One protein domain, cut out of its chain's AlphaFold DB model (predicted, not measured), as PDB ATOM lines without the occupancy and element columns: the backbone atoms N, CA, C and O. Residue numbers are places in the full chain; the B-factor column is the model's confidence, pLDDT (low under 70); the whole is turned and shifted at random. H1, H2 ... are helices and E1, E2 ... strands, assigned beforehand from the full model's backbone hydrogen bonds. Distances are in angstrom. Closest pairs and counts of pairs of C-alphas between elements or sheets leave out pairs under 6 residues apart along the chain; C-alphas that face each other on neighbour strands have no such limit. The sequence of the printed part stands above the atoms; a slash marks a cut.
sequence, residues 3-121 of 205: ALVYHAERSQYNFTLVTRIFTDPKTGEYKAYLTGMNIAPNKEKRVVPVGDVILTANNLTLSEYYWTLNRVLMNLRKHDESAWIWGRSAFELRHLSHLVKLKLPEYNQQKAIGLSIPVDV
ATOM      1  N   ALA A   3      50.610  17.700  82.580       73.50
ATOM      2  CA  ALA A   3      50.325  16.776  83.671       73.50
ATOM      3  C   ALA A   3      49.588  15.559  83.105       73.50
ATOM      4  O   ALA A   3      48.484  15.690  82.582       73.50
ATOM      5  N   LEU A   4      50.219  14.393  83.199       75.69
ATOM      6  CA  LEU A   4      49.627  13.115  82.826       75.69
ATOM      7  C   LEU A   4      49.204  12.394  84.096       75.69
ATOM      8  O   LEU A   4      49.997  12.255  85.030       75.69
ATOM      9  N   VAL A   5      47.955  11.945  84.125       75.38
ATOM     10  CA  VAL A   5      47.391  11.230  85.265       75.38
ATOM     11  C   VAL A   5      46.966   9.847  84.803       75.38
ATOM     12  O   VAL A   5      46.215   9.706  83.840       75.38
ATOM     13  N   TYR A   6      47.470   8.830  85.490       78.69
ATOM     14  CA  TYR A   6      47.108   7.440  85.276       78.69
ATOM     15  C   TYR A   6      46.445   6.886  86.527       78.69
ATOM     16  O   TYR A   6      47.011   6.959  87.619       78.69
ATOM     17  N   HIS A   7      45.273   6.293  86.332       79.75
ATOM     18  CA  HIS A   7      44.536   5.580  87.360       79.75
ATOM     19  C   HIS A   7      44.312   4.142  86.909       79.75
ATOM     20  O   HIS A   7      43.921   3.896  85.765       79.75
ATOM     21  N   ALA A   8      44.540   3.196  87.814       82.19
ATOM     22  CA  ALA A   8      44.213   1.798  87.600       82.19
ATOM     23  C   ALA A   8      43.504   1.234  88.826       82.19
ATOM     24  O   ALA A   8      44.072   1.176  89.916       82.19
ATOM     25  N   GLU A   9      42.278   0.774  88.618       83.31
ATOM     26  CA  GLU A   9      41.509   0.039  89.615       83.31
ATOM     27  C   GLU A   9      41.692  -1.456  89.359       83.31
ATOM     28  O   GLU A   9      41.374  -1.982  88.287       83.31
ATOM     29  N   ARG A  10      42.270  -2.160  90.331       85.31
ATOM     30  CA  ARG A  10      42.436  -3.613  90.302       85.31
ATOM     31  C   ARG A  10      41.634  -4.213  91.442       85.31
ATOM     32  O   ARG A  10      41.369  -3.567  92.445       85.31
ATOM     33  N   SER A  11      41.332  -5.503  91.344       84.44
ATOM     34  CA  SER A  11      40.619  -6.223  92.409       84.44
ATOM     35  C   SER A  11      41.327  -6.166  93.772       84.44
ATOM     36  O   SER A  11      40.670  -6.255  94.806       84.44
ATOM     37  N   GLN A  12      42.655  -6.002  93.787       79.31
ATOM     38  CA  GLN A  12      43.479  -6.015  95.001       79.31
ATOM     39  C   GLN A  12      43.952  -4.628  95.464       79.31
ATOM     40  O   GLN A  12      44.276  -4.479  96.642       79.31
ATOM     41  N   TYR A  13      44.031  -3.640  94.571       79.81
ATOM     42  CA  TYR A  13      44.563  -2.309  94.866       79.81
ATOM     43  C   TYR A  13      44.073  -1.276  93.853       79.81
ATOM     44  O   TYR A  13      43.773  -1.616  92.708       79.81
ATOM     45  N   ASN A  14      44.114  -0.012  94.253       76.25
ATOM     46  CA  ASN A  14      43.979   1.141  93.380       76.25
ATOM     47  C   ASN A  14      45.341   1.814  93.237       76.25
ATOM     48  O   ASN A  14      46.028   2.051  94.227       76.25
ATOM     49  N   PHE A  15      45.743   2.115  92.010       78.38
ATOM     50  CA  PHE A  15      47.011   2.767  91.713       78.38
ATOM     51  C   PHE A  15      46.759   4.117  91.057       78.38
ATOM     52  O   PHE A  15      45.931   4.237  90.154       78.38
ATOM     53  N   THR A  16      47.491   5.130  91.505       73.12
ATOM     54  CA  THR A  16      47.500   6.456  90.894       73.12
ATOM     55  C   THR A  16      48.933   6.882  90.647       73.12
ATOM     56  O   THR A  16      49.769   6.813  91.545       73.12
ATOM     57  N   LEU A  17      49.210   7.354  89.437       78.56
ATOM     58  CA  LEU A  17      50.484   7.951  89.075       78.56
ATOM     59  C   LEU A  17      50.231   9.289  88.397       78.56
ATOM     60  O   LEU A  17      49.494   9.379  87.417       78.56
ATOM     61  N   VAL A  18      50.872  10.330  88.918       72.69
ATOM     62  CA  VAL A  18      50.852  11.672  88.340       72.69
ATOM     63  C   VAL A  18      52.245  11.968  87.823       72.69
ATOM     64  O   VAL A  18      53.195  11.951  88.597       72.69
ATOM     65  N   THR A  19      52.368  12.258  86.531       73.62
ATOM     66  CA  THR A  19      53.616  12.715  85.912       73.62
ATOM     67  C   THR A  19      53.490  14.160  85.487       73.62
ATOM     68  O   THR A  19      52.641  14.496  84.663       73.62
ATOM     69  N   ARG A  20      54.370  15.014  85.997       71.06
ATOM     70  CA  ARG A  20      54.562  16.367  85.483       71.06
ATOM     71  C   ARG A  20      55.735  16.386  84.519       71.06
ATOM     72  O   ARG A  20      56.812  15.895  84.845       71.06
ATOM     73  N   ILE A  21      55.512  16.977  83.351       73.94
ATOM     74  CA  ILE A  21      56.538  17.209  82.337       73.94
ATOM     75  C   ILE A  21      56.888  18.694  82.360       73.94
ATOM     76  O   ILE A  21      56.064  19.553  82.009       73.94
ATOM     77  N   PHE A  22      58.112  18.985  82.784       70.62
ATOM     78  CA  PHE A  22      58.684  20.320  82.756       70.62
ATOM     79  C   PHE A  22      59.296  20.579  81.391       70.62
ATOM     80  O   PHE A  22      60.064  19.766  80.879       70.62
ATOM     81  N   THR A  23      58.944  21.720  80.813       72.38
ATOM     82  CA  THR A  23      59.357  22.124  79.474       72.38
ATOM     83  C   THR A  23      60.069  23.464  79.537       72.38
ATOM     84  O   THR A  23      59.664  24.332  80.313       72.38
ATOM     85  N   ASP A  24      61.076  23.655  78.694       68.81
ATOM     86  CA  ASP A  24      61.665  24.958  78.427       68.81
ATOM     87  C   ASP A  24      60.567  25.905  77.917       68.81
ATOM     88  O   ASP A  24      59.862  25.569  76.959       68.81
ATOM     89  N   PRO A  25      60.371  27.071  78.547       67.19
ATOM     90  CA  PRO A  25      59.292  27.979  78.177       67.19
ATOM     91  C   PRO A  25      59.497  28.632  76.802       67.19
ATOM     92  O   PRO A  25      58.532  29.137  76.234       67.19
ATOM     93  N   LYS A  26      60.726  28.646  76.270       65.19
ATOM     94  CA  LYS A  26      61.067  29.255  74.978       65.19
ATOM     95  C   LYS A  26      61.055  28.237  73.845       65.19
ATOM     96  O   LYS A  26      60.568  28.550  72.764       65.19
ATOM     97  N   THR A  27      61.604  27.045  74.073       78.62
ATOM     98  CA  THR A  27      61.755  26.027  73.017       78.62
ATOM     99  C   THR A  27      60.698  24.928  73.076       78.62
ATOM    100  O   THR A  27      60.537  24.183  72.114       78.62
ATOM    101  N   GLY A  28      59.981  24.800  74.198       73.44
ATOM    102  CA  GLY A  28      59.067  23.687  74.452       73.44
ATOM    103  C   GLY A  28      59.776  22.363  74.751       73.44
ATOM    104  O   GLY A  28      59.095  21.348  74.908       73.44
ATOM    105  N   GLU A  29      61.112  22.358  74.839       73.88
ATOM    106  CA  GLU A  29      61.912  21.152  75.051       73.88
ATOM    107  C   GLU A  29      61.708  20.573  76.460       73.88
ATOM    108  O   GLU A  29      61.703  21.306  77.443       73.88
ATOM    109  N   TYR A  30      61.573  19.261  76.592       77.44
ATOM    110  CA  TYR A  30      61.344  18.580  77.855       77.44
ATOM    111  C   TYR A  30      62.645  18.567  78.656       77.44
ATOM    112  O   TYR A  30      63.685  18.129  78.174       77.44
ATOM    113  N   LYS A  31      62.588  19.054  79.895       69.75
ATOM    114  CA  LYS A  31      63.748  19.158  80.789       69.75
ATOM    115  C   LYS A  31      63.704  18.135  81.913       69.75
ATOM    116  O   LYS A  31      64.733  17.547  82.234       69.75
ATOM    117  N   ALA A  32      62.522  17.896  82.480       67.81
ATOM    118  CA  ALA A  32      62.370  16.938  83.566       67.81
ATOM    119  C   ALA A  32      60.998  16.256  83.589       67.81
ATOM    120  O   ALA A  32      59.973  16.868  83.273       67.81
ATOM    121  N   TYR A  33      60.990  15.008  84.050       69.25
ATOM    122  CA  TYR A  33      59.801  14.288  84.487       69.25
ATOM    123  C   TYR A  33      59.784  14.214  86.009       69.25
ATOM    124  O   TYR A  33      60.759  13.772  86.609       69.25
ATOM    125  N   LEU A  34      58.674  14.612  86.624       68.56
ATOM    126  CA  LEU A  34      58.436  14.435  88.054       68.56
ATOM    127  C   LEU A  34      57.232  13.525  88.264       68.56
ATOM    128  O   LEU A  34      56.133  13.880  87.832       68.56
ATOM    129  N   THR A  35      57.415  12.395  88.946       64.06
ATOM    130  CA  THR A  35      56.325  11.450  89.215       64.06
ATOM    131  C   THR A  35      56.016  11.276  90.686       64.06
ATOM    132  O   THR A  35      56.898  10.958  91.473       64.06
ATOM    133  N   GLY A  36      54.740  11.412  91.038       70.19
ATOM    134  CA  GLY A  36      54.186  10.937  92.305       70.19
ATOM    135  C   GLY A  36      53.387   9.661  92.066       70.19
ATOM    136  O   GLY A  36      52.599   9.609  91.119       70.19
ATOM    137  N   MET A  37      53.591   8.635  92.892       71.94
ATOM    138  CA  MET A  37      52.879   7.355  92.782       71.94
ATOM    139  C   MET A  37      52.234   6.999  94.112       71.94
ATOM    140  O   MET A  37      52.910   7.075  95.128       71.94
ATOM    141  N   ASN A  38      50.977   6.568  94.080       71.69
ATOM    142  CA  ASN A  38      50.234   6.077  95.235       71.69
ATOM    143  C   ASN A  38      49.598   4.724  94.918       71.69
ATOM    144  O   ASN A  38      49.052   4.532  93.826       71.69
ATOM    145  N   ILE A  39      49.632   3.805  95.880       73.12
ATOM    146  CA  ILE A  39      48.971   2.506  95.776       73.12
ATOM    147  C   ILE A  39      48.176   2.219  97.045       73.12
ATOM    148  O   ILE A  39      48.740   2.026  98.109       73.12
ATOM    149  N   ALA A  40      46.854   2.162  96.918       74.00
ATOM    150  CA  ALA A  40      45.949   1.905  98.028       74.00
ATOM    151  C   ALA A  40      45.425   0.457  97.957       74.00
ATOM    152  O   ALA A  40      44.770   0.105  96.972       74.00
ATOM    153  N   PRO A  41      45.693  -0.416  98.943       70.25
ATOM    154  CA  PRO A  41      45.138  -1.771  98.974       70.25
ATOM    155  C   PRO A  41      43.630  -1.772  99.280       70.25
ATOM    156  O   PRO A  41      43.165  -1.040 100.146       70.25
ATOM    157  N   ASN A  42      42.859  -2.654  98.627       65.81
ATOM    158  CA  ASN A  42      41.391  -2.700  98.780       65.81
ATOM    159  C   ASN A  42      40.900  -3.432 100.046       65.81
ATOM    160  O   ASN A  42      39.725  -3.332 100.392       65.81
ATOM    161  N   LYS A  43      41.748  -4.240 100.699       60.78
ATOM    162  CA  LYS A  43      41.405  -4.991 101.921       60.78
ATOM    163  C   LYS A  43      42.526  -4.841 102.948       60.78
ATOM    164  O   LYS A  43      43.676  -5.183 102.679       60.78
ATOM    165  N   GLU A  44      42.150  -4.280 104.093       54.75
ATOM    166  CA  GLU A  44      43.011  -3.761 105.157       54.75
ATOM    167  C   GLU A  44      43.881  -4.834 105.838       54.75
ATOM    168  O   GLU A  44      43.495  -6.003 105.912       54.75
ATOM    169  N   LYS A  45      45.038  -4.373 106.354       51.50
ATOM    170  CA  LYS A  45      46.126  -5.033 107.131       51.50
ATOM    171  C   LYS A  45      47.521  -5.016 106.490       51.50
ATOM    172  O   LYS A  45      48.462  -5.511 107.100       51.50
ATOM    173  N   ARG A  46      47.695  -4.446 105.295       51.44
ATOM    174  CA  ARG A  46      49.021  -4.288 104.660       51.44
ATOM    175  C   ARG A  46      49.303  -2.851 104.246       51.44
ATOM    176  O   ARG A  46      49.823  -2.629 103.164       51.44
ATOM    177  N   VAL A  47      48.910  -1.886 105.064       49.31
ATOM    178  CA  VAL A  47      49.347  -0.508 104.840       49.31
ATOM    179  C   VAL A  47      50.756  -0.406 105.407       49.31
ATOM    180  O   VAL A  47      50.949  -0.662 106.595       49.31
ATOM    181  N   VAL A  48      51.736  -0.136 104.547       49.44
ATOM    182  CA  VAL A  48      53.140  -0.001 104.947       49.44
ATOM    183  C   VAL A  48      53.600   1.352 104.418       49.44
ATOM    184  O   VAL A  48      53.520   1.553 103.207       49.44
ATOM    185  N   PRO A  49      54.054   2.289 105.267       46.78
ATOM    186  CA  PRO A  49      54.552   3.564 104.781       46.78
ATOM    187  C   PRO A  49      55.765   3.316 103.897       46.78
ATOM    188  O   PRO A  49      56.776   2.766 104.330       46.78
ATOM    189  N   VAL A  50      55.652   3.740 102.649       52.69
ATOM    190  CA  VAL A  50      56.724   3.647 101.675       52.69
ATOM    191  C   VAL A  50      56.881   5.021 101.054       52.69
ATOM    192  O   VAL A  50      56.002   5.481 100.329       52.69
ATOM    193  N   GLY A  51      57.979   5.689 101.393       50.44
ATOM    194  CA  GLY A  51      58.360   6.991 100.867       50.44
ATOM    195  C   GLY A  51      59.811   6.919 100.433       50.44
ATOM    196  O   GLY A  51      60.687   6.796 101.282       50.44
ATOM    197  N   ASP A  52      60.058   6.965  99.132       52.22
ATOM    198  CA  ASP A  52      61.415   6.896  98.592       52.22
ATOM    199  C   ASP A  52      61.584   7.920  97.473       52.22
ATOM    200  O   ASP A  52      60.598   8.363  96.882       52.22
ATOM    201  N   VAL A  53      62.820   8.317  97.174       51.91
ATOM    202  CA  VAL A  53      63.110   9.248  96.074       51.91
ATOM    203  C   VAL A  53      64.031   8.564  95.076       51.91
ATOM    204  O   VAL A  53      65.182   8.257  95.370       51.91
ATOM    205  N   ILE A  54      63.533   8.346  93.860       57.28
ATOM    206  CA  ILE A  54      64.284   7.715  92.774       57.28
ATOM    207  C   ILE A  54      64.656   8.785  91.754       57.28
ATOM    208  O   ILE A  54      63.814   9.254  90.982       57.28
ATOM    209  N   LEU A  55      65.938   9.140  91.725       49.00
ATOM    210  CA  LEU A  55      66.503  10.039  90.725       49.00
ATOM    211  C   LEU A  55      67.098   9.236  89.564       49.00
ATOM    212  O   LEU A  55      67.913   8.337  89.746       49.00
ATOM    213  N   THR A  56      66.686   9.573  88.346       58.00
ATOM    214  CA  THR A  56      67.183   8.986  87.100       58.00
ATOM    215  C   THR A  56      67.883  10.074  86.296       58.00
ATOM    216  O   THR A  56      67.239  10.825  85.568       58.00
ATOM    217  N   ALA A  57      69.210  10.154  86.419       55.28
ATOM    218  CA  ALA A  57      70.037  11.184  85.777       55.28
ATOM    219  C   ALA A  57      70.202  11.014  84.251       55.28
ATOM    220  O   ALA A  57      70.824  11.843  83.592       55.28
ATOM    221  N   ASN A  58      69.664   9.937  83.677       57.53
ATOM    222  CA  ASN A  58      69.757   9.673  82.247       57.53
ATOM    223  C   ASN A  58      68.722  10.497  81.474       57.53
ATOM    224  O   ASN A  58      67.568  10.587  81.882       57.53
ATOM    225  N   ASN A  59      69.118  11.005  80.306       69.38
ATOM    226  CA  ASN A  59      68.198  11.585  79.330       69.38
ATOM    227  C   ASN A  59      67.365  10.468  78.686       69.38
ATOM    228  O   ASN A  59      67.838   9.768  77.786       69.38
ATOM    229  N   LEU A  60      66.129  10.307  79.152       77.06
ATOM    230  CA  LEU A  60      65.219   9.237  78.747       77.06
ATOM    231  C   LEU A  60      63.958   9.814  78.116       77.06
ATOM    232  O   LEU A  60      63.476  10.865  78.529       77.06
ATOM    233  N   THR A  61      63.389   9.119  77.140       88.31
ATOM    234  CA  THR A  61      61.995   9.362  76.744       88.31
ATOM    235  C   THR A  61      61.051   8.951  77.877       88.31
ATOM    236  O   THR A  61      61.425   8.179  78.762       88.31
ATOM    237  N   LEU A  62      59.810   9.436  77.866       87.69
ATOM    238  CA  LEU A  62      58.850   9.140  78.932       87.69
ATOM    239  C   LEU A  62      58.607   7.625  79.117       87.69
ATOM    240  O   LEU A  62      58.550   7.125  80.241       87.69
ATOM    241  N   SER A  63      58.533   6.867  78.021       92.00
ATOM    242  CA  SER A  63      58.391   5.405  78.054       92.00
ATOM    243  C   SER A  63      59.616   4.699  78.644       92.00
ATOM    244  O   SER A  63      59.464   3.759  79.431       92.00
ATOM    245  N   GLU A  64      60.825   5.149  78.298       85.88
ATOM    246  CA  GLU A  64      62.086   4.624  78.835       85.88
ATOM    247  C   GLU A  64      62.241   4.961  80.320       85.88
ATOM    248  O   GLU A  64      62.751   4.149  81.094       85.88
ATOM    249  N   TYR A  65      61.760   6.132  80.728       84.56
ATOM    250  CA  TYR A  65      61.723   6.544  82.120       84.56
ATOM    251  C   TYR A  65      60.819   5.628  82.957       84.56
ATOM    252  O   TYR A  65      61.293   5.043  83.933       84.56
ATOM    253  N   TYR A  66      59.572   5.378  82.538       89.81
ATOM    254  CA  TYR A  66      58.695   4.422  83.232       89.81
ATOM    255  C   TYR A  66      59.264   2.998  83.258       89.81
ATOM    256  O   TYR A  66      59.167   2.307  84.273       89.81
ATOM    257  N   TRP A  67      59.906   2.561  82.170       89.38
ATOM    258  CA  TRP A  67      60.594   1.268  82.134       89.38
ATOM    259  C   TRP A  67      61.759   1.203  83.130       89.38
ATOM    260  O   TRP A  67      61.960   0.193  83.805       89.38
ATOM    261  N   THR A  68      62.516   2.291  83.254       84.62
ATOM    262  CA  THR A  68      63.626   2.386  84.206       84.62
ATOM    263  C   THR A  68      63.116   2.323  85.641       84.62
ATOM    264  O   THR A  68      63.619   1.508  86.416       84.62
ATOM    265  N   LEU A  69      62.061   3.076  85.975       82.88
ATOM    266  CA  LEU A  69      61.418   2.994  87.289       82.88
ATOM    267  C   LEU A  69      60.902   1.579  87.583       82.88
ATOM    268  O   LEU A  69      61.153   1.059  88.667       82.88
ATOM    269  N   ASN A  70      60.261   0.910  86.615       89.19
ATOM    270  CA  ASN A  70      59.854  -0.492  86.760       89.19
ATOM    271  C   ASN A  70      61.034  -1.381  87.189       89.19
ATOM    272  O   ASN A  70      60.901  -2.155  88.138       89.19
ATOM    273  N   ARG A  71      62.187  -1.270  86.519       83.94
ATOM    274  CA  ARG A  71      63.369  -2.085  86.836       83.94
ATOM    275  C   ARG A  71      63.922  -1.792  88.227       83.94
ATOM    276  O   ARG A  71      64.306  -2.733  88.920       83.94
ATOM    277  N   VAL A  72      63.948  -0.520  88.631       81.94
ATOM    278  CA  VAL A  72      64.371  -0.112  89.979       81.94
ATOM    279  C   VAL A  72      63.450  -0.735  91.027       81.94
ATOM    280  O   VAL A  72      63.933  -1.462  91.893       81.94
ATOM    281  N   LEU A  73      62.130  -0.570  90.894       84.62
ATOM    282  CA  LEU A  73      61.161  -1.132  91.842       84.62
ATOM    283  C   LEU A  73      61.202  -2.671  91.887       84.62
ATOM    284  O   LEU A  73      61.116  -3.271  92.955       84.62
ATOM    285  N   MET A  74      61.401  -3.336  90.743       82.44
ATOM    286  CA  MET A  74      61.578  -4.795  90.696       82.44
ATOM    287  C   MET A  74      62.832  -5.277  91.434       82.44
ATOM    288  O   MET A  74      62.851  -6.415  91.909       82.44
ATOM    289  N   ASN A  75      63.875  -4.449  91.512       79.81
ATOM    290  CA  ASN A  75      65.067  -4.753  92.295       79.81
ATOM    291  C   ASN A  75      64.842  -4.493  93.787       79.81
ATOM    292  O   ASN A  75      65.143  -5.389  94.572       79.81
ATOM    293  N   LEU A  76      64.250  -3.350  94.157       76.19
ATOM    294  CA  LEU A  76      63.905  -3.026  95.553       76.19
ATOM    295  C   LEU A  76      63.047  -4.124  96.188       76.19
ATOM    296  O   LEU A  76      63.329  -4.595  97.285       76.19
ATOM    297  N   ARG A  77      62.080  -4.651  95.427       81.19
ATOM    298  CA  ARG A  77      61.203  -5.746  95.856       81.19
ATOM    299  C   ARG A  77      61.929  -6.953  96.459       81.19
ATOM    300  O   ARG A  77      61.352  -7.652  97.282       81.19
ATOM    301  N   LYS A  78      63.132  -7.291  95.992       78.31
ATOM    302  CA  LYS A  78      63.779  -8.568  96.341       78.31
ATOM    303  C   LYS A  78      64.186  -8.661  97.815       78.31
ATOM    304  O   LYS A  78      64.381  -9.774  98.291       78.31
ATOM    305  N   HIS A  79      64.308  -7.529  98.507       70.62
ATOM    306  CA  HIS A  79      64.911  -7.450  99.839       70.62
ATOM    307  C   HIS A  79      64.112  -6.574 100.818       70.62
ATOM    308  O   HIS A  79      64.671  -6.119 101.808       70.62
ATOM    309  N   ASP A  80      62.828  -6.329 100.544       69.19
ATOM    310  CA  ASP A  80      62.019  -5.333 101.254       69.19
ATOM    311  C   ASP A  80      60.694  -5.935 101.756       69.19
ATOM    312  O   ASP A  80      60.019  -6.670 101.032       69.19
ATOM    313  N   GLU A  81      60.294  -5.620 102.988       68.62
ATOM    314  CA  GLU A  81      59.018  -6.058 103.580       68.62
ATOM    315  C   GLU A  81      57.797  -5.480 102.835       68.62
ATOM    316  O   GLU A  81      56.726  -6.094 102.775       68.62
ATOM    317  N   SER A  82      57.981  -4.345 102.160       72.25
ATOM    318  CA  SER A  82      57.030  -3.711 101.249       72.25
ATOM    319  C   SER A  82      57.116  -4.236  99.804       72.25
ATOM    320  O   SER A  82      56.516  -3.672  98.889       72.25
ATOM    321  N   ALA A  83      57.771  -5.383  99.575       77.69
ATOM    322  CA  ALA A  83      57.908  -6.043  98.271       77.69
ATOM    323  C   ALA A  83      56.620  -6.079  97.425       77.69
ATOM    324  O   ALA A  83      56.641  -5.969  96.194       77.69
ATOM    325  N   TRP A  84      55.471  -6.269  98.068       81.38
ATOM    326  CA  TRP A  84      54.202  -6.314  97.358       81.38
ATOM    327  C   TRP A  84      53.857  -4.955  96.706       81.38
ATOM    328  O   TRP A  84      53.473  -4.957  95.537       81.38
ATOM    329  N   ILE A  85      54.088  -3.826  97.394       79.44
ATOM    330  CA  ILE A  85      53.919  -2.446  96.890       79.44
ATOM    331  C   ILE A  85      54.810  -2.255  95.667       79.44
ATOM    332  O   ILE A  85      54.325  -1.959  94.573       79.44
ATOM    333  N   TRP A  86      56.106  -2.540  95.815       83.94
ATOM    334  CA  TRP A  86      57.084  -2.427  94.735       83.94
ATOM    335  C   TRP A  86      56.732  -3.270  93.519       83.94
ATOM    336  O   TRP A  86      56.779  -2.788  92.389       83.94
ATOM    337  N   GLY A  87      56.305  -4.514  93.735       86.69
ATOM    338  CA  GLY A  87      55.896  -5.404  92.656       86.69
ATOM    339  C   GLY A  87      54.674  -4.900  91.885       86.69
ATOM    340  O   GLY A  87      54.638  -5.028  90.660       86.69
ATOM    341  N   ARG A  88      53.674  -4.337  92.574       88.38
ATOM    342  CA  ARG A  88      52.453  -3.822  91.934       88.38
ATOM    343  C   ARG A  88      52.693  -2.492  91.223       88.38
ATOM    344  O   ARG A  88      52.331  -2.374  90.055       88.38
ATOM    345  N   SER A  89      53.388  -1.553  91.857       86.81
ATOM    346  CA  SER A  89      53.779  -0.286  91.225       86.81
ATOM    347  C   SER A  89      54.657  -0.524  89.992       86.81
ATOM    348  O   SER A  89      54.433   0.068  88.937       86.81
ATOM    349  N   ALA A  90      55.599  -1.472  90.066       90.00
ATOM    350  CA  ALA A  90      56.406  -1.867  88.916       90.00
ATOM    351  C   ALA A  90      55.547  -2.419  87.769       90.00
ATOM    352  O   ALA A  90      55.800  -2.101  86.606       90.00
ATOM    353  N   PHE A  91      54.543  -3.247  88.069       93.69
ATOM    354  CA  PHE A  91      53.646  -3.796  87.054       93.69
ATOM    355  C   PHE A  91      52.906  -2.690  86.285       93.69
ATOM    356  O   PHE A  91      52.903  -2.708  85.052       93.69
ATOM    357  N   GLU A  92      52.357  -1.701  86.991       93.19
ATOM    358  CA  GLU A  92      51.662  -0.572  86.362       93.19
ATOM    359  C   GLU A  92      52.621   0.309  85.542       93.19
ATOM    360  O   GLU A  92      52.302   0.676  84.413       93.19
ATOM    361  N   LEU A  93      53.844   0.557  86.025       92.38
ATOM    362  CA  LEU A  93      54.878   1.285  85.271       92.38
ATOM    363  C   LEU A  93      55.294   0.573  83.976       92.38
ATOM    364  O   LEU A  93      55.512   1.216  82.949       92.38
ATOM    365  N   ARG A  94      55.372  -0.764  83.988       95.00
ATOM    366  CA  ARG A  94      55.626  -1.549  82.770       95.00
ATOM    367  C   ARG A  94      54.491  -1.387  81.764       95.00
ATOM    368  O   ARG A  94      54.755  -1.243  80.572       95.00
ATOM    369  N   HIS A  95      53.246  -1.427  82.232       94.88
ATOM    370  CA  HIS A  95      52.090  -1.198  81.373       94.88
ATOM    371  C   HIS A  95      52.122   0.215  80.771       94.88
ATOM    372  O   HIS A  95      52.024   0.360  79.552       94.88
ATOM    373  N   LEU A  96      52.359   1.233  81.604       93.06
ATOM    374  CA  LEU A  96      52.475   2.632  81.190       93.06
ATOM    375  C   LEU A  96      53.597   2.872  80.181       93.06
ATOM    376  O   LEU A  96      53.390   3.595  79.211       93.06
ATOM    377  N   SER A  97      54.760   2.243  80.361       93.62
ATOM    378  CA  SER A  97      55.866   2.328  79.403       93.62
ATOM    379  C   SER A  97      55.429   1.907  77.994       93.62
ATOM    380  O   SER A  97      55.667   2.627  77.021       93.62
ATOM    381  N   HIS A  98      54.721   0.779  77.878       94.31
ATOM    382  CA  HIS A  98      54.193   0.320  76.592       94.31
ATOM    383  C   HIS A  98      53.070   1.219  76.069       94.31
ATOM    384  O   HIS A  98      53.041   1.519  74.876       94.31
ATOM    385  N   LEU A  99      52.159   1.654  76.945       93.88
ATOM    386  CA  LEU A  99      51.040   2.515  76.572       93.88
ATOM    387  C   LEU A  99      51.541   3.844  76.006       93.88
ATOM    388  O   LEU A  99      51.109   4.231  74.926       93.88
ATOM    389  N   VAL A 100      52.499   4.495  76.667       91.12
ATOM    390  CA  VAL A 100      53.089   5.747  76.178       91.12
ATOM    391  C   VAL A 100      53.738   5.550  74.817       91.12
ATOM    392  O   VAL A 100      53.476   6.310  73.890       91.12
ATOM    393  N   LYS A 101      54.531   4.487  74.664       91.38
ATOM    394  CA  LYS A 101      55.221   4.204  73.403       91.38
ATOM    395  C   LYS A 101      54.258   3.974  72.232       91.38
ATOM    396  O   LYS A 101      54.581   4.349  71.110       91.38
ATOM    397  N   LEU A 102      53.114   3.332  72.475       91.94
ATOM    398  CA  LEU A 102      52.185   2.909  71.422       91.94
ATOM    399  C   LEU A 102      51.025   3.879  71.182       91.94
ATOM    400  O   LEU A 102      50.493   3.915  70.075       91.94
ATOM    401  N   LYS A 103      50.571   4.583  72.220       91.00
ATOM    402  CA  LYS A 103      49.309   5.340  72.215       91.00
ATOM    403  C   LYS A 103      49.474   6.821  72.520       91.00
ATOM    404  O   LYS A 103      48.558   7.561  72.199       91.00
ATOM    405  N   LEU A 104      50.600   7.232  73.104       89.25
ATOM    406  CA  LEU A 104      50.901   8.632  73.418       89.25
ATOM    407  C   LEU A 104      52.287   9.042  72.876       89.25
ATOM    408  O   LEU A 104      53.122   9.552  73.637       89.25
ATOM    409  N   PRO A 105      52.595   8.769  71.589       89.12
ATOM    410  CA  PRO A 105      53.918   9.023  71.025       89.12
ATOM    411  C   PRO A 105      54.330  10.499  71.098       89.12
ATOM    412  O   PRO A 105      55.521  10.781  71.187       89.12
ATOM    413  N   GLU A 106      53.380  11.432  71.104       85.00
ATOM    414  CA  GLU A 106      53.599  12.876  71.218       85.00
ATOM    415  C   GLU A 106      54.276  13.285  72.535       85.00
ATOM    416  O   GLU A 106      55.103  14.194  72.538       85.00
ATOM    417  N   TYR A 107      54.021  12.560  73.628       81.69
ATOM    418  CA  TYR A 107      54.661  12.791  74.931       81.69
ATOM    419  C   TYR A 107      55.950  11.975  75.118       81.69
ATOM    420  O   TYR A 107      56.585  12.043  76.169       81.69
ATOM    421  N   ASN A 108      56.349  11.192  74.109       85.75
ATOM    422  CA  ASN A 108      57.467  10.249  74.179       85.75
ATOM    423  C   ASN A 108      58.661  10.631  73.287       85.75
ATOM    424  O   ASN A 108      59.600   9.852  73.151       85.75
ATOM    425  N   GLN A 109      58.624  11.789  72.629       77.38
ATOM    426  CA  GLN A 109      59.622  12.137  71.610       77.38
ATOM    427  C   GLN A 109      60.914  12.689  72.212       77.38
ATOM    428  O   GLN A 109      62.002  12.446  71.696       77.38
ATOM    429  N   GLN A 110      60.788  13.446  73.298       75.50
ATOM    430  CA  GLN A 110      61.887  14.215  73.864       75.50
ATOM    431  C   GLN A 110      62.474  13.513  75.084       75.50
ATOM    432  O   GLN A 110      61.772  12.826  75.831       75.50
ATOM    433  N   LYS A 111      63.786  13.657  75.260       74.50
ATOM    434  CA  LYS A 111      64.515  13.028  76.356       74.50
ATOM    435  C   LYS A 111      64.680  14.010  77.507       74.50
ATOM    436  O   LYS A 111      65.055  15.149  77.271       74.50
ATOM    437  N   ALA A 112      64.439  13.552  78.726       62.12
ATOM    438  CA  ALA A 112      64.535  14.368  79.926       62.12
ATOM    439  C   ALA A 112      65.060  13.551  81.111       62.12
ATOM    440  O   ALA A 112      65.031  12.317  81.094       62.12
ATOM    441  N   ILE A 113      65.520  14.260  82.139       57.81
ATOM    442  CA  ILE A 113      65.911  13.684  83.429       57.81
ATOM    443  C   ILE A 113      64.645  13.334  84.216       57.81
ATOM    444  O   ILE A 113      63.642  14.044  84.146       57.81
ATOM    445  N   GLY A 114      64.667  12.238  84.969       41.38
ATOM    446  CA  GLY A 114      63.506  11.767  85.720       41.38
ATOM    447  C   GLY A 114      63.699  11.825  87.233       41.38
ATOM    448  O   GLY A 114      64.738  11.414  87.739       41.38
ATOM    449  N   LEU A 115      62.675  12.253  87.964       45.12
ATOM    450  CA  LEU A 115      62.606  12.225  89.424       45.12
ATOM    451  C   LEU A 115      61.272  11.612  89.851       45.12
ATOM    452  O   LEU A 115      60.217  12.089  89.449       45.12
ATOM    453  N   SER A 116      61.303  10.555  90.657       47.03
ATOM    454  CA  SER A 116      60.095   9.902  91.163       47.03
ATOM    455  C   SER A 116      60.065   9.887  92.678       47.03
ATOM    456  O   SER A 116      61.070   9.579  93.308       47.03
ATOM    457  N   ILE A 117      58.884  10.113  93.241       55.12
ATOM    458  CA  ILE A 117      58.590  10.004  94.665       55.12
ATOM    459  C   ILE A 117      57.421   9.012  94.827       55.12
ATOM    460  O   ILE A 117      56.257   9.406  94.702       55.12
ATOM    461  N   PRO A 118      57.679   7.699  94.983       46.97
ATOM    462  CA  PRO A 118      56.678   6.775  95.514       46.97
ATOM    463  C   PRO A 118      56.231   7.198  96.917       46.97
ATOM    464  O   PRO A 118      57.075   7.447  97.773       46.97
ATOM    465  N   VAL A 119      54.918   7.264  97.146       47.91
ATOM    466  CA  VAL A 119      54.311   7.557  98.452       47.91
ATOM    467  C   VAL A 119      53.108   6.634  98.664       47.91
ATOM    468  O   VAL A 119      52.132   6.737  97.926       47.91
ATOM    469  N   ASP A 120      53.144   5.743  99.657       42.16
ATOM    470  CA  ASP A 120      51.923   5.105 100.183       42.16
ATOM    471  C   ASP A 120      51.319   6.035 101.242       42.16
ATOM    472  O   ASP A 120      51.892   6.248 102.315       42.16
ATOM    473  N   VAL A 121      50.203   6.682 100.905       41.59
ATOM    474  CA  VAL A 121      49.559   7.664 101.779       41.59
ATOM    475  C   VAL A 121      48.471   6.978 102.597       41.59
ATOM    476  O   VAL A 121      47.297   7.193 102.329       41.59
TER     477      VAL A 121
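What this domain is: This is residues 3 to 121 of the 205 residues of an uncharacterized protein of Pyrococcus horikoshii (strain ATCC 700860 / DSM 12428 / JCM 9974 / NBRC 100139 / OT-3) (UniProt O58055). A twisted sheet of five strands has a hairpin of two helices, H1 and H2, packed over one face, and its other face is bare. H1 covers the E5 and E4 side and H2 the E2 and E3 part, while the links at residues 24 to 29 and 42 to 53 reach towards the two ends of the long axis. The printed part has 119 residues, with named elements in the order E1, E2, E3, E4, H1, H2, E5; the sheet is mixed, in the order E1, E2, E3, E5, E4. The class is mixed, helices and strands. The whole is compact, with a radius of gyration of the C-alphas of 14.3 A, but elongated, spanning 49 by 25 by 21 A.

Where its parts are: Find C-alpha 3 at (50.325, 16.776, 83.671); there E1 begins, residues 3 to 9, 19.8 A long. E2, residues 13 to 23, runs 32.4 A, and E3, residues 30 to 41, runs 33.5 A. E4 is residues 54 to 60, 14.1 A. H1, residues 62 to 79, begins at C-alpha 62 at (58.850, 9.140, 78.932) and runs 27.4 A; H2, residues 83 to 103, runs 29.7 A. E5, residues 112 to 118, runs 19.0 A to C-alpha 118 at (56.678, 6.775, 95.514).

How they stand to each other: Look first at the meander E1, E2, E3, each strand the antiparallel neighbour of the one before; E1 and E2 form a hairpin, as do E2 and E3. N 6 and O 17 are 2.8 A apart, and N 18 and O 36 are 2.9 A apart, within hydrogen-bond range. E5 is parallel to E3, with N 35 and O 115 at 2.9 A, and antiparallel to the edge strand E4, with N 56 and O 114 at 2.7 A. H1 and H2, two layers with the sheet, lie on the same face of it. H1, at a height over the sheet of 8.9 A, lies over E5 and E4; its closest C-alphas to E5 are Tyr 65 and Gly 114, 6.6 A. H2, at a height of 9.7 A, lies over E2 and E3; its closest C-alphas to E3 are Ile 85 and Ile 39, 7.1 A. On the local plane H2 runs slantwise to the strands, at 52 degrees to E2. H1 and H2 form a helical hairpin and touch, closest at the C-alphas of Arg 77 and Ala 83, 4.1 A, at a shallow tilt of 16 degrees, opposite ways. In H2 every O i to N i+4 pair is within hydrogen-bond range; in H1, 12 of 14 are.

The domain as a whole: The C-alphas farthest apart, of Lys 26 and Lys 45, are 49.3 A apart. The printed part has no cut, and the link from E3 to E4 is long. Mean pLDDT of the printed part is 73.8; it is under 70 at residues 24 to 26, 31 to 35, 42 to 59, 80 to 81 and 112 to 121.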